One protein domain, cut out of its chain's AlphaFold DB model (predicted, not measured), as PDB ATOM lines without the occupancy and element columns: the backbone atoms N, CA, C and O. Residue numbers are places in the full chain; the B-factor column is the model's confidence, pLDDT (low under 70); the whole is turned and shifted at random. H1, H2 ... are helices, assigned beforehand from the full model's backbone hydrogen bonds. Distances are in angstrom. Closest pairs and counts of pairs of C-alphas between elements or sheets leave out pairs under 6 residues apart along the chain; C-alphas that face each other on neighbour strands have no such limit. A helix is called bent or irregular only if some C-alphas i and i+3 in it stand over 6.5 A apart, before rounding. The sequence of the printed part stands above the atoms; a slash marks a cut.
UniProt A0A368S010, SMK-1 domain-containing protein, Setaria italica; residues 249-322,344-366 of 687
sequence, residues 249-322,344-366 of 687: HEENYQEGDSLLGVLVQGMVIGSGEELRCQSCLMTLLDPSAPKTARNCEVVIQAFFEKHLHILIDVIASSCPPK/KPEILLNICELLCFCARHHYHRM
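AT A GLANCE: This is residues 249 to 322 and 344 to 366 of the 687 residues of the protein "SMK-1 domain-containing protein" of Setaria italica (UniProt A0A368S010). Two helices, H3 and H5, run side by side, H2 folds against H3 as a helical hairpin, and the two arms of the long bent helix H4 stretch along the longest axis over one side of this group, H4a meeting the far end of H3 and H4b reaching H2 and H5 by few contacts. The two short helices, H1 at the first printed residues and H6 at the last, sit on the outside near H4a, and residues 289 to 295 stick out, the last three of them in H4. The printed part has 97 residues with six named helices in the order H1, H2, H3, H4, H5, H6 and no named strand: its class is all helix. It is compact, with a radius of gyration of the C-alphas of 13.6 A, yet only just elongated in outline, with spans of 45 by 30 by 25 A.

HOW THE PARTS SIT: Begin at H1, residues 249 to 252, and go on to H2, residues 259 to 268; the two are apart. From H2 you pass into H3, residues 274 to 285, which touches it: the closest C-alphas, those of Met 267 and Glu 274, are 4.3 A apart, and the two form a hairpin at a steep tilt of 39 degrees, opposite ways. Next comes H4, residues 293 to 317, assigned as one helix by its hydrogen bonds but bent, with C-alphas 306 and 309 lying 7.2 A apart; its arms are H4a, residues 293 to 306, and H4b, residues 309 to 317, at a shallow tilt of 34.7 degrees, only just short of steep. H4a touches H3 by residues 296 to 300 alone, meeting residues 284 to 285 of H3; the closest C-alphas, those of Ile 300 and Leu 285, are 5.9 A apart. H1 is close to H4a but not clearly touching, with the C-alphas of Glu 250 and Ala 302 closest at 7.4 A. H4b and H2 only just touch, with 3 pairs of C-alphas within 8 A, Val 268 and Leu 311 closest at 7.6 A, at a shallow tilt of 12 degrees, the same way. Across the cut find H5, residues 345 to 361, which touches H3 at a shallow tilt of 10 degrees, the same way, the C-alphas of Gln 278 and Asn 350 closest at 6.7 A. H5 and H4b only just touch, with 3 pairs of C-alphas within 8 A, through residues 348 to 351 of H5 alone; the C-alphas of Ile 315 and Leu 348 are closest, at 6.5 A. H5 and H2 also only just touch, with 3 such pairs, through residues 347 to 351 of H5 alone, Val 268 and Ile 347 having the closest C-alphas at 6.5 A. Last is H6, residues 363 to 366, close to H4a but not clearly touching, with the C-alphas of Phe 304 and Arg 365 closest at 7.1 A. Of 6 touching pairs of helices given a tilt, 2 are at a shallow tilt, a packing that is mostly crossed, but only just. In H2, H3, H4a, H4b and H5 every O i to N i+4 pair is within hydrogen-bond range; H1 and H6 are too short for such a pair.

IN THESE COORDINATES: Find C-alpha 249 at (165.104, -99.554, 117.416), where H1 begins. H2 measures 14.4 A from first to last C-alpha and H3 16.3 A. H4a starts at C-alpha 293, (159.214, -115.188, 117.228), and measures 19.7 A, while H4b measures 11.8 A. H5 is 24.5 A long, and H6 ends at C-alpha 366, (165.206, -115.287, 134.745).

THE WHOLE: The two C-alphas farthest apart are those of Lys 291 and Lys 322, at 48.3 A. Residues 323 to 343 are cut out, and C-alphas 322 and 344 stand 19.2 A apart across the cut, on the link from H4 to H5. Of the links that are printed whole, H2 to H3 and H5 to H6 are tight, H1 to H2 and H3 to H4 are short, and none is long. The mean pLDDT of the printed part is 82.6; it falls under 70 in residues 254 to 257, 270 to 271, 288 to 293 and 319 to 322.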
ATOM      1  N   HIS A 249     164.400-100.571 116.646       86.19
ATOM      2  CA  HIS A 249     165.104 -99.554 117.416       86.19
ATOM      3  C   HIS A 249     166.303-100.144 118.172       86.19
ATOM      4  O   HIS A 249     167.375 -99.560 118.146       86.19
ATOM      5  N   GLU A 250     166.149-101.305 118.810       84.12
ATOM      6  CA  GLU A 250     167.211-101.971 119.580       84.12
ATOM      7  C   GLU A 250     168.347-102.514 118.695       84.12
ATOM      8  O   GLU A 250     169.497-102.543 119.129       84.12
ATOM      9  N   GLU A 251     168.048-102.936 117.460       81.69
ATOM     10  CA  GLU A 251     169.057-103.406 116.499       81.69
ATOM     11  C   GLU A 251     169.850-102.249 115.867       81.69
ATOM     12  O   GLU A 251     171.058-102.379 115.671       81.69
ATOM     13  N   ASN A 252     169.199-101.117 115.567       78.31
ATOM     14  CA  ASN A 252     169.821-100.008 114.826       78.31
ATOM     15  C   ASN A 252     170.342 -98.866 115.704       78.31
ATOM     16  O   ASN A 252     171.254 -98.152 115.293       78.31
ATOM     17  N   TYR A 253     169.780 -98.681 116.898       71.88
ATOM     18  CA  TYR A 253     170.140 -97.605 117.815       71.88
ATOM     19  C   TYR A 253     170.547 -98.204 119.161       71.88
ATOM     20  O   TYR A 253     169.725 -98.726 119.912       71.88
ATOM     21  N   GLN A 254     171.843 -98.127 119.475       61.31
ATOM     22  CA  GLN A 254     172.362 -98.568 120.775       61.31
ATOM     23  C   GLN A 254     172.329 -97.465 121.840       61.31
ATOM     24  O   GLN A 254     172.402 -97.769 123.029       61.31
ATOM     25  N   GLU A 255     172.182 -96.205 121.423       55.22
ATOM     26  CA  GLU A 255     172.185 -95.032 122.295       55.22
ATOM     27  C   GLU A 255     170.797 -94.378 122.326       55.22
ATOM     28  O   GLU A 255     170.236 -94.022 121.290       55.22
ATOM     29  N   GLY A 256     170.245 -94.224 123.533       59.84
ATOM     30  CA  GLY A 256     168.921 -93.649 123.789       59.84
ATOM     31  C   GLY A 256     167.983 -94.616 124.514       59.84
ATOM     32  O   GLY A 256     168.065 -95.833 124.347       59.84
ATOM     33  N   ASP A 257     167.074 -94.079 125.337       69.25
ATOM     34  CA  ASP A 257     166.064 -94.914 125.993       69.25
ATOM     35  C   ASP A 257     165.136 -95.470 124.918       69.25
ATOM     36  O   ASP A 257     164.472 -94.700 124.229       69.25
ATOM     37  N   SER A 258     165.036 -96.785 124.769       86.62
ATOM     38  CA  SER A 258     164.014 -97.357 123.898       86.62
ATOM     39  C   SER A 258     162.616 -97.129 124.476       86.62
ATOM     40  O   SER A 258     162.439 -96.852 125.666       86.62
ATOM     41  N   LEU A 259     161.578 -97.277 123.649       89.44
ATOM     42  CA  LEU A 259     160.189 -97.222 124.123       89.44
ATOM     43  C   LEU A 259     159.918 -98.261 125.228       89.44
ATOM     44  O   LEU A 259     159.129 -98.007 126.135       89.44
ATOM     45  N   LEU A 260     160.633 -99.392 125.199       90.62
ATOM     46  CA  LEU A 260     160.644-100.378 126.279       90.62
ATOM     47  C   LEU A 260     161.184 -99.781 127.590       90.62
ATOM     48  O   LEU A 260     160.548 -99.931 128.632       90.62
ATOM     49  N   GLY A 261     162.300 -99.049 127.532       89.56
ATOM     50  CA  GLY A 261     162.857 -98.329 128.680       89.56
ATOM     51  C   GLY A 261     161.921 -97.249 129.219       89.56
ATOM     52  O   GLY A 261     161.734 -97.145 130.428       89.56
ATOM     53  N   VAL A 262     161.239 -96.504 128.344       90.81
ATOM     54  CA  VAL A 262     160.235 -95.506 128.760       90.81
ATOM     55  C   VAL A 262     159.064 -96.159 129.504       90.81
ATOM     56  O   VAL A 262     158.593 -95.605 130.498       90.81
ATOM     57  N   LEU A 263     158.612 -97.348 129.088       91.81
ATOM     58  CA  LEU A 263     157.569 -98.098 129.804       91.81
ATOM     59  C   LEU A 263     158.040 -98.583 131.180       91.81
ATOM     60  O   LEU A 263     157.293 -98.483 132.155       91.81
ATOM     61  N   VAL A 264     159.279 -99.071 131.269       90.94
ATOM     62  CA  VAL A 264     159.911 -99.495 132.530       90.94
ATOM     63  C   VAL A 264     160.032 -98.306 133.481       90.94
ATOM     64  O   VAL A 264     159.574 -98.374 134.621       90.94
ATOM     65  N   GLN A 265     160.537 -97.178 132.987       88.75
ATOM     66  CA  GLN A 265     160.650 -95.946 133.753       88.75
ATOM     67  C   GLN A 265     159.272 -95.405 134.168       88.75
ATOM     68  O   GLN A 265     159.094 -94.966 135.302       88.75
ATOM     69  N   GLY A 266     158.270 -95.488 133.290       86.38
ATOM     70  CA  GLY A 266     156.889 -95.110 133.589       86.38
ATOM     71  C   GLY A 266     156.257 -95.953 134.699       86.38
ATOM     72  O   GLY A 266     155.465 -95.428 135.481       86.38
ATOM     73  N   MET A 267     156.644 -97.227 134.815       87.56
ATOM     74  CA  MET A 267     156.237 -98.092 135.923       87.56
ATOM     75  C   MET A 267     156.890 -97.675 137.252       87.56
ATOM     76  O   MET A 267     156.249 -97.775 138.293       87.56
ATOM     77  N   VAL A 268     158.131 -97.171 137.222       86.75
ATOM     78  CA  VAL A 268     158.907 -96.783 138.417       86.75
ATOM     79  C   VAL A 268     158.589 -95.366 138.913       86.75
ATOM     80  O   VAL A 268     158.483 -95.152 140.116       86.75
ATOM     81  N   ILE A 269     158.419 -94.388 138.013       82.06
ATOM     82  CA  ILE A 269     158.260 -92.959 138.360       82.06
ATOM     83  C   ILE A 269     156.953 -92.666 139.128       82.06
ATOM     84  O   ILE A 269     156.819 -91.611 139.751       82.06
ATOM     85  N   GLY A 270     155.981 -93.581 139.142       69.00
ATOM     86  CA  GLY A 270     154.775 -93.399 139.951       69.00
ATOM     87  C   GLY A 270     153.819 -92.324 139.403       69.00
ATOM     88  O   GLY A 270     153.269 -91.516 140.166       69.00
ATOM     89  N   SER A 271     153.671 -92.259 138.072       67.06
ATOM     90  CA  SER A 271     152.927 -91.219 137.345       67.06
ATOM     91  C   SER A 271     151.396 -91.392 137.337       67.06
ATOM     92  O   SER A 271     150.698 -90.485 136.871       67.06
ATOM     93  N   GLY A 272     150.867 -92.487 137.901       76.69
ATOM     94  CA  GLY A 272     149.455 -92.895 137.874       76.69
ATOM     95  C   GLY A 272     149.087 -93.853 136.732       76.69
ATOM     96  O   GLY A 272     147.922 -94.221 136.595       76.69
ATOM     97  N   GLU A 273     150.058 -94.235 135.901       83.75
ATOM     98  CA  GLU A 273     149.893 -95.134 134.749       83.75
ATOM     99  C   GLU A 273     150.652 -96.464 134.941       83.75
ATOM    100  O   GLU A 273     150.860 -97.218 133.989       83.75
ATOM    101  N   GLU A 274     151.061 -96.789 136.170       86.06
ATOM    102  CA  GLU A 274     151.996 -97.881 136.465       86.06
ATOM    103  C   GLU A 274     151.413 -99.247 136.090       86.06
ATOM    104  O   GLU A 274     152.081-100.053 135.443       86.06
ATOM    105  N   LEU A 275     150.135 -99.471 136.415       87.00
ATOM    106  CA  LEU A 275     149.400-100.686 136.051       87.00
ATOM    107  C   LEU A 275     149.259-100.830 134.527       87.00
ATOM    108  O   LEU A 275     149.321-101.936 133.989       87.00
ATOM    109  N   ARG A 276     149.090 -99.710 133.806       87.88
ATOM    110  CA  ARG A 276     149.004 -99.735 132.339       87.88
ATOM    111  C   ARG A 276     150.357-100.074 131.726       87.88
ATOM    112  O   ARG A 276     150.405-100.928 130.848       87.88
ATOM    113  N   CYS A 277     151.446 -99.479 132.216       90.81
ATOM    114  CA  CYS A 277     152.803 -99.826 131.789       90.81
ATOM    115  C   CYS A 277     153.118-101.303 132.050       90.81
ATOM    116  O   CYS A 277     153.588-101.991 131.149       90.81
ATOM    117  N   GLN A 278     152.797-101.811 133.243       91.38
ATOM    118  CA  GLN A 278     152.974-103.220 133.598       91.38
ATOM    119  C   GLN A 278     152.186-104.143 132.657       91.38
ATOM    120  O   GLN A 278     152.751-105.097 132.126       91.38
ATOM    121  N   SER A 279     150.910-103.841 132.398       90.38
ATOM    122  CA  SER A 279     150.089-104.604 131.451       90.38
ATOM    123  C   SER A 279     150.692-104.592 130.045       90.38
ATOM    124  O   SER A 279     150.777-105.649 129.427       90.38
ATOM    125  N   CYS A 280     151.158-103.436 129.556       92.62
ATOM    126  CA  CYS A 280     151.830-103.338 128.260       92.62
ATOM    127  C   CYS A 280     153.105-104.192 128.214       92.62
ATOM    128  O   CYS A 280     153.329-104.904 127.237       92.62
ATOM    129  N   LEU A 281     153.924-104.156 129.273       92.25
ATOM    130  CA  LEU A 281     155.140-104.964 129.389       92.25
ATOM    131  C   LEU A 281     154.821-106.464 129.403       92.25
ATOM    132  O   LEU A 281     155.463-107.220 128.681       92.25
ATOM    133  N   MET A 282     153.809-106.904 130.157       92.19
ATOM    134  CA  MET A 282     153.385-108.309 130.164       92.19
ATOM    135  C   MET A 282     152.928-108.773 128.776       92.19
ATOM    136  O   MET A 282     153.363-109.827 128.323       92.19
ATOM    137  N   THR A 283     152.115-107.975 128.072       91.62
ATOM    138  CA  THR A 283     151.674-108.293 126.704       91.62
ATOM    139  C   THR A 283     152.849-108.339 125.727       91.62
ATOM    140  O   THR A 283     152.930-109.245 124.902       91.62
ATOM    141  N   LEU A 284     153.796-107.401 125.829       90.56
ATOM    142  CA  LEU A 284     154.992-107.383 124.985       90.56
ATOM    143  C   LEU A 284     155.870-108.616 125.199       90.56
ATOM    144  O   LEU A 284     156.345-109.194 124.222       90.56
ATOM    145  N   LEU A 285     156.038-109.028 126.455       89.81
ATOM    146  CA  LEU A 285     156.861-110.164 126.846       89.81
ATOM    147  C   LEU A 285     156.134-111.510 126.722       89.81
ATOM    148  O   LEU A 285     156.762-112.536 126.946       89.81
ATOM    149  N   ASP A 286     154.845-111.565 126.393       88.06
ATOM    150  CA  ASP A 286     154.128-112.839 126.307       88.06
ATOM    151  C   ASP A 286     154.641-113.724 125.143       88.06
ATOM    152  O   ASP A 286     154.548-113.308 123.980       88.06
ATOM    153  N   PRO A 287     155.149-114.948 125.419       76.75
ATOM    154  CA  PRO A 287     155.623-115.873 124.387       76.75
ATOM    155  C   PRO A 287     154.503-116.463 123.511       76.75
ATOM    156  O   PRO A 287     154.804-117.110 122.511       76.75
ATOM    157  N   SER A 288     153.224-116.271 123.857       65.88
ATOM    158  CA  SER A 288     152.081-116.924 123.194       65.88
ATOM    159  C   SER A 288     151.802-116.479 121.747       65.88
ATOM    160  O   SER A 288     151.006-117.119 121.064       65.88
ATOM    161  N   ALA A 289     152.441-115.415 121.247       59.69
ATOM    162  CA  ALA A 289     152.145-114.840 119.933       59.69
ATOM    163  C   ALA A 289     152.860-115.596 118.782       59.69
ATOM    164  O   ALA A 289     154.077-115.479 118.628       59.69
ATOM    165  N   PRO A 290     152.132-116.317 117.906       53.59
ATOM    166  CA  PRO A 290     152.723-117.323 117.015       53.59
ATOM    167  C   PRO A 290     153.400-116.777 115.742       53.59
ATOM    168  O   PRO A 290     153.965-117.560 114.985       53.59
ATOM    169  N   LYS A 291     153.342-115.466 115.454       51.75
ATOM    170  CA  LYS A 291     153.678-114.927 114.115       51.75
ATOM    171  C   LYS A 291     154.949-114.071 114.028       51.75
ATOM    172  O   LYS A 291     155.336-113.689 112.927       51.75
ATOM    173  N   THR A 292     155.645-113.787 115.135       56.94
ATOM    174  CA  THR A 292     156.896-112.994 115.095       56.94
ATOM    175  C   THR A 292     157.870-113.381 116.211       56.94
ATOM    176  O   THR A 292     158.251-112.560 117.046       56.94
ATOM    177  N   ALA A 293     158.296-114.650 116.219       65.88
ATOM    178  CA  ALA A 293     159.214-115.188 117.228       65.88
ATOM    179  C   ALA A 293     160.515-114.372 117.354       65.88
ATOM    180  O   ALA A 293     160.949-114.103 118.466       65.88
ATOM    181  N   ARG A 294     161.096-113.894 116.240       81.50
ATOM    182  CA  ARG A 294     162.370-113.152 116.270       81.50
ATOM    183  C   ARG A 294     162.255-111.791 116.962       81.50
ATOM    184  O   ARG A 294     163.000-111.542 117.901       81.50
ATOM    185  N   ASN A 295     161.326-110.929 116.539       84.25
ATOM    186  CA  ASN A 295     161.176-109.602 117.157       84.25
ATOM    187  C   ASN A 295     160.738-109.728 118.621       84.25
ATOM    188  O   ASN A 295     161.178-108.952 119.460       84.25
ATOM    189  N   CYS A 296     159.910-110.731 118.938       84.88
ATOM    190  CA  CYS A 296     159.566-111.058 120.319       84.88
ATOM    191  C   CYS A 296     160.819-111.410 121.139       84.88
ATOM    192  O   CYS A 296     161.037-110.824 122.196       84.88
ATOM    193  N   GLU A 297     161.685-112.285 120.617       86.06
ATOM    194  CA  GLU A 297     162.938-112.683 121.268       86.06
ATOM    195  C   GLU A 297     163.874-111.487 121.500       86.06
ATOM    196  O   GLU A 297     164.445-111.369 122.581       86.06
ATOM    197  N   VAL A 298     163.989-110.570 120.530       88.62
ATOM    198  CA  VAL A 298     164.795-109.338 120.654       88.62
ATOM    199  C   VAL A 298     164.261-108.440 121.770       88.62
ATOM    200  O   VAL A 298     165.029-107.979 122.610       88.62
ATOM    201  N   VAL A 299     162.942-108.226 121.832       89.50
ATOM    202  CA  VAL A 299     162.314-107.419 122.894       89.50
ATOM    203  C   VAL A 299     162.521-108.060 124.267       89.50
ATOM    204  O   VAL A 299     162.854-107.369 125.231       89.50
ATOM    205  N   ILE A 300     162.361-109.383 124.360       89.12
ATOM    206  CA  ILE A 300     162.614-110.135 125.590       89.12
ATOM    207  C   ILE A 300     164.092-110.004 125.988       89.12
ATOM    208  O   ILE A 300     164.381-109.699 127.144       89.12
ATOM    209  N   GLN A 301     165.032-110.183 125.056       89.00
ATOM    210  CA  GLN A 301     166.466-110.012 125.303       89.00
ATOM    211  C   GLN A 301     166.765-108.620 125.866       89.00
ATOM    212  O   GLN A 301     167.331-108.515 126.953       89.00
ATOM    213  N   ALA A 302     166.311-107.574 125.173       88.94
ATOM    214  CA  ALA A 302     166.516-106.191 125.579       88.94
ATOM    215  C   ALA A 302     165.949-105.918 126.980       88.94
ATOM    216  O   ALA A 302     166.604-105.266 127.792       88.94
ATOM    217  N   PHE A 303     164.772-106.463 127.311       91.19
ATOM    218  CA  PHE A 303     164.194-106.342 128.652       91.19
ATOM    219  C   PHE A 303     165.091-106.958 129.734       91.19
ATOM    220  O   PHE A 303     165.394-106.306 130.734       91.19
ATOM    221  N   PHE A 304     165.519-108.208 129.540       88.62
ATOM    222  CA  PHE A 304     166.307-108.935 130.536       88.62
ATOM    223  C   PHE A 304     167.724-108.377 130.707       88.62
ATOM    224  O   PHE A 304     168.233-108.405 131.821       88.62
ATOM    225  N   GLU A 305     168.349-107.870 129.644       87.88
ATOM    226  CA  GLU A 305     169.708-107.322 129.708       87.88
ATOM    227  C   GLU A 305     169.741-105.871 130.189       87.88
ATOM    228  O   GLU A 305     170.527-105.526 131.071       87.88
ATOM    229  N   LYS A 306     168.881-105.011 129.629       87.25
ATOM    230  CA  LYS A 306     168.984-103.556 129.811       87.25
ATOM    231  C   LYS A 306     168.059-102.999 130.889       87.25
ATOM    232  O   LYS A 306     168.356-101.942 131.423       87.25
ATOM    233  N   HIS A 307     166.960-103.680 131.225       89.25
ATOM    234  CA  HIS A 307     165.887-103.062 132.024       89.25
ATOM    235  C   HIS A 307     165.551-103.797 133.323       89.25
ATOM    236  O   HIS A 307     165.127-103.169 134.292       89.25
ATOM    237  N   LEU A 308     165.756-105.116 133.387       88.94
ATOM    238  CA  LEU A 308     165.393-105.915 134.562       88.94
ATOM    239  C   LEU A 308     166.110-105.456 135.842       88.94
ATOM    240  O   LEU A 308     165.503-105.438 136.914       88.94
ATOM    241  N   HIS A 309     167.383-105.070 135.741       87.88
ATOM    242  CA  HIS A 309     168.172-104.635 136.895       87.88
ATOM    243  C   HIS A 309     167.607-103.356 137.531       87.88
ATOM    244  O   HIS A 309     167.538-103.284 138.753       87.88
ATOM    245  N   ILE A 310     167.089-102.419 136.725       88.94
ATOM    246  CA  ILE A 310     166.453-101.177 137.197       88.94
ATOM    247  C   ILE A 310     165.296-101.513 138.146       88.94
ATOM    248  O   ILE A 310     165.180-100.946 139.229       88.94
ATOM    249  N   LEU A 311     164.462-102.487 137.775       88.75
ATOM    250  CA  LEU A 311     163.317-102.913 138.582       88.75
ATOM    251  C   LEU A 311     163.733-103.561 139.906       88.75
ATOM    252  O   LEU A 311     163.122-103.314 140.946       88.75
ATOM    253  N   ILE A 312     164.775-104.389 139.867       86.38
ATOM    254  CA  ILE A 312     165.311-105.059 141.054       86.38
ATOM    255  C   ILE A 312     165.977-104.039 141.992       86.38
ATOM    256  O   ILE A 312     165.826-104.127 143.210       86.38
ATOM    257  N   ASP A 313     166.679-103.050 141.442       86.69
ATOM    258  CA  ASP A 313     167.347-102.007 142.218       86.69
ATOM    259  C   ASP A 313     166.350-101.034 142.854       86.69
ATOM    260  O   ASP A 313     166.576-100.574 143.973       86.69
ATOM    261  N   VAL A 314     165.197-100.783 142.227       87.50
ATOM    262  CA  VAL A 314     164.084-100.039 142.851       87.50
ATOM    263  C   VAL A 314     163.549-100.769 144.086       87.50
ATOM    264  O   VAL A 314     163.296-100.136 145.114       87.50
ATOM    265  N   ILE A 315     163.428-102.100 144.031       85.62
ATOM    266  CA  ILE A 315     163.044-102.900 145.203       85.62
ATOM    267  C   ILE A 315     164.112-102.792 146.300       85.62
ATOM    268  O   ILE A 315     163.781-102.499 147.449       85.62
ATOM    269  N   ALA A 316     165.386-102.982 145.944       85.12
ATOM    270  CA  ALA A 316     166.490-102.959 146.902       85.12
ATOM    271  C   ALA A 316     166.689-101.578 147.553       85.12
ATOM    272  O   ALA A 316     166.885-101.481 148.761       85.12
ATOM    273  N   SER A 317     166.603-100.497 146.774       83.75
ATOM    274  CA  SER A 317     166.737 -99.118 147.267       83.75
ATOM    275  C   SER A 317     165.571 -98.687 148.156       83.75
ATOM    276  O   SER A 317     165.768 -97.911 149.089       83.75
ATOM    277  N   SER A 318     164.376 -99.238 147.932       76.25
ATOM    278  CA  SER A 318     163.214 -99.001 148.795       76.25
ATOM    279  C   SER A 318     163.303 -99.743 150.138       76.25
ATOM    280  O   SER A 318     162.504 -99.476 151.037       76.25
ATOM    281  N   CYS A 319     164.260-100.668 150.290       65.06
ATOM    282  CA  CYS A 319     164.382-101.560 151.441       65.06
ATOM    283  C   CYS A 319     165.850-101.688 151.904       65.06
ATOM    284  O   CYS A 319     166.482-102.718 151.648       65.06
ATOM    285  N   PRO A 320     166.432-100.698 152.611       55.50
ATOM    286  CA  PRO A 320     167.748-100.895 153.202       55.50
ATOM    287  C   PRO A 320     167.695-102.057 154.215       55.50
ATOM    288  O   PRO A 320     166.748-102.140 155.008       55.50
ATOM    289  N   PRO A 321     168.685-102.968 154.213       51.97
ATOM    290  CA  PRO A 321     168.721-104.079 155.153       51.97
ATOM    291  C   PRO A 321     168.765-103.547 156.591       51.97
ATOM    292  O   PRO A 321     169.595-102.707 156.942       51.97
ATOM    293  N   LYS A 322     167.858-104.037 157.444       44.91
ATOM    294  CA  LYS A 322     167.875-103.769 158.889       44.91
ATOM    295  C   LYS A 322     169.127-104.414 159.504       44.91
ATOM    296  O   LYS A 322     169.116-105.581 159.871       44.91
ATOM    297  N   LYS A 344     156.379 -96.139 146.163       83.81
ATOM    298  CA  LYS A 344     155.039 -96.432 146.678       83.81
ATOM    299  C   LYS A 344     154.799 -97.952 146.713       83.81
ATOM    300  O   LYS A 344     155.213 -98.634 145.768       83.81
ATOM    301  N   PRO A 345     154.093 -98.494 147.723       84.19
ATOM    302  CA  PRO A 345     153.814 -99.927 147.813       84.19
ATOM    303  C   PRO A 345     153.156-100.505 146.555       84.19
ATOM    304  O   PRO A 345     153.475-101.623 146.157       84.19
ATOM    305  N   GLU A 346     152.292 -99.745 145.873       86.81
ATOM    306  CA  GLU A 346     151.636-100.200 144.641       86.81
ATOM    307  C   GLU A 346     152.639-100.451 143.503       86.81
ATOM    308  O   GLU A 346     152.489-101.402 142.739       86.81
ATOM    309  N   ILE A 347     153.696 -99.640 143.412       88.50
ATOM    310  CA  ILE A 347     154.752 -99.785 142.399       88.50
ATOM    311  C   ILE A 347     155.527-101.080 142.645       88.50
ATOM    312  O   ILE A 347     155.739-101.866 141.724       88.50
ATOM    313  N   LEU A 348     155.898-101.333 143.901       88.56
ATOM    314  CA  LEU A 348     156.624-102.541 144.295       88.56
ATOM    315  C   LEU A 348     155.792-103.810 144.050       88.56
ATOM    316  O   LEU A 348     156.337-104.814 143.583       88.56
ATOM    317  N   LEU A 349     154.477-103.761 144.294       89.69
ATOM    318  CA  LEU A 349     153.554-104.853 143.963       89.69
ATOM    319  C   LEU A 349     153.525-105.133 142.456       89.69
ATOM    320  O   LEU A 349     153.714-106.280 142.049       89.69
ATOM    321  N   ASN A 350     153.368-104.094 141.631       89.50
ATOM    322  CA  ASN A 350     153.335-104.232 140.173       89.50
ATOM    323  C   ASN A 350     154.650-104.815 139.627       89.50
ATOM    324  O   ASN A 350     154.639-105.703 138.768       89.50
ATOM    325  N   ILE A 351     155.793-104.368 140.163       91.12
ATOM    326  CA  ILE A 351     157.102-104.929 139.817       91.12
ATOM    327  C   ILE A 351     157.157-106.415 140.197       91.12
ATOM    328  O   ILE A 351     157.516-107.242 139.361       91.12
ATOM    329  N   CYS A 352     156.767-106.786 141.419       90.12
ATOM    330  CA  CYS A 352     156.795-108.183 141.866       90.12
ATOM    331  C   CYS A 352     155.908-109.096 141.019       90.12
ATOM    332  O   CYS A 352     156.290-110.226 140.710       90.12
ATOM    333  N   GLU A 353     154.734-108.623 140.615       91.38
ATOM    334  CA  GLU A 353     153.850-109.362 139.720       91.38
ATOM    335  C   GLU A 353     154.461-109.553 138.326       91.38
ATOM    336  O   GLU A 353     154.384-110.659 137.781       91.38
ATOM    337  N   LEU A 354     155.127-108.529 137.776       91.62
ATOM    338  CA  LEU A 354     155.871-108.646 136.519       91.62
ATOM    339  C   LEU A 354     157.026-109.649 136.653       91.62
ATOM    340  O   LEU A 354     157.190-110.514 135.798       91.62
ATOM    341  N   LEU A 355     157.773-109.613 137.757       91.31
ATOM    342  CA  LEU A 355     158.838-110.581 138.037       91.31
ATOM    343  C   LEU A 355     158.294-112.010 138.169       91.31
ATOM    344  O   LEU A 355     158.897-112.947 137.644       91.31
ATOM    345  N   CYS A 356     157.132-112.191 138.803       90.38
ATOM    346  CA  CYS A 356     156.443-113.480 138.845       90.38
ATOM    347  C   CYS A 356     156.040-113.951 137.442       90.38
ATOM    348  O   CYS A 356     156.191-115.131 137.129       90.38
ATOM    349  N   PHE A 357     155.528-113.053 136.596       91.19
ATOM    350  CA  PHE A 357     155.223-113.357 135.199       91.19
ATOM    351  C   PHE A 357     156.487-113.792 134.442       91.19
ATOM    352  O   PHE A 357     156.491-114.850 133.814       91.19
ATOM    353  N   CYS A 358     157.594-113.061 134.581       90.06
ATOM    354  CA  CYS A 358     158.874-113.407 133.968       90.06
ATOM    355  C   CYS A 358     159.422-114.759 134.464       90.06
ATOM    356  O   CYS A 358     159.877-115.563 133.656       90.06
ATOM    357  N   ALA A 359     159.328-115.059 135.763       88.00
ATOM    358  CA  ALA A 359     159.722-116.358 136.318       88.00
ATOM    359  C   ALA A 359     158.838-117.514 135.809       88.00
ATOM    360  O   ALA A 359     159.291-118.659 135.701       88.00
ATOM    361  N   ARG A 360     157.576-117.224 135.458       89.00
ATOM    362  CA  ARG A 360     156.690-118.203 134.826       89.00
ATOM    363  C   ARG A 360     157.031-118.399 133.350       89.00
ATOM    364  O   ARG A 360     157.286-119.525 132.950       89.00
ATOM    365  N   HIS A 361     157.034-117.354 132.543       85.62
ATOM    366  CA  HIS A 361     157.081-117.515 131.089       85.62
ATOM    367  C   HIS A 361     158.507-117.592 130.524       85.62
ATOM    368  O   HIS A 361     158.722-118.264 129.523       85.62
ATOM    369  N   HIS A 362     159.494-116.999 131.204       85.12
ATOM    370  CA  HIS A 362     160.877-116.843 130.722       85.12
ATOM    371  C   HIS A 362     161.898-117.426 131.693       85.12
ATOM    372  O   HIS A 362     162.897-116.794 132.047       85.12
ATOM    373  N   TYR A 363     161.634-118.651 132.147       84.25
ATOM    374  CA  TYR A 363     162.375-119.278 133.238       84.25
ATOM    375  C   TYR A 363     163.900-119.278 133.036       84.25
ATOM    376  O   TYR A 363     164.632-118.862 133.930       84.25
ATOM    377  N   HIS A 364     164.392-119.674 131.857       82.62
ATOM    378  CA  HIS A 364     165.834-119.750 131.590       82.62
ATOM    379  C   HIS A 364     166.538-118.389 131.703       82.62
ATOM    380  O   HIS A 364     167.600-118.288 132.314       82.62
ATOM    381  N   ARG A 365     165.927-117.326 131.171       81.94
ATOM    382  CA  ARG A 365     166.475-115.958 131.205       81.94
ATOM    383  C   ARG A 365     166.421-115.363 132.611       81.94
ATOM    384  O   ARG A 365     167.370-114.714 133.053       81.94
ATOM    385  N   MET A 366     165.337-115.645 133.336       84.31
ATOM    386  CA  MET A 366     165.206-115.287 134.745       84.31
ATOM    387  C   MET A 366     166.252-116.014 135.600       84.31
ATOM    388  O   MET A 366     166.892-115.381 136.431       84.31
TER     389      MET A 366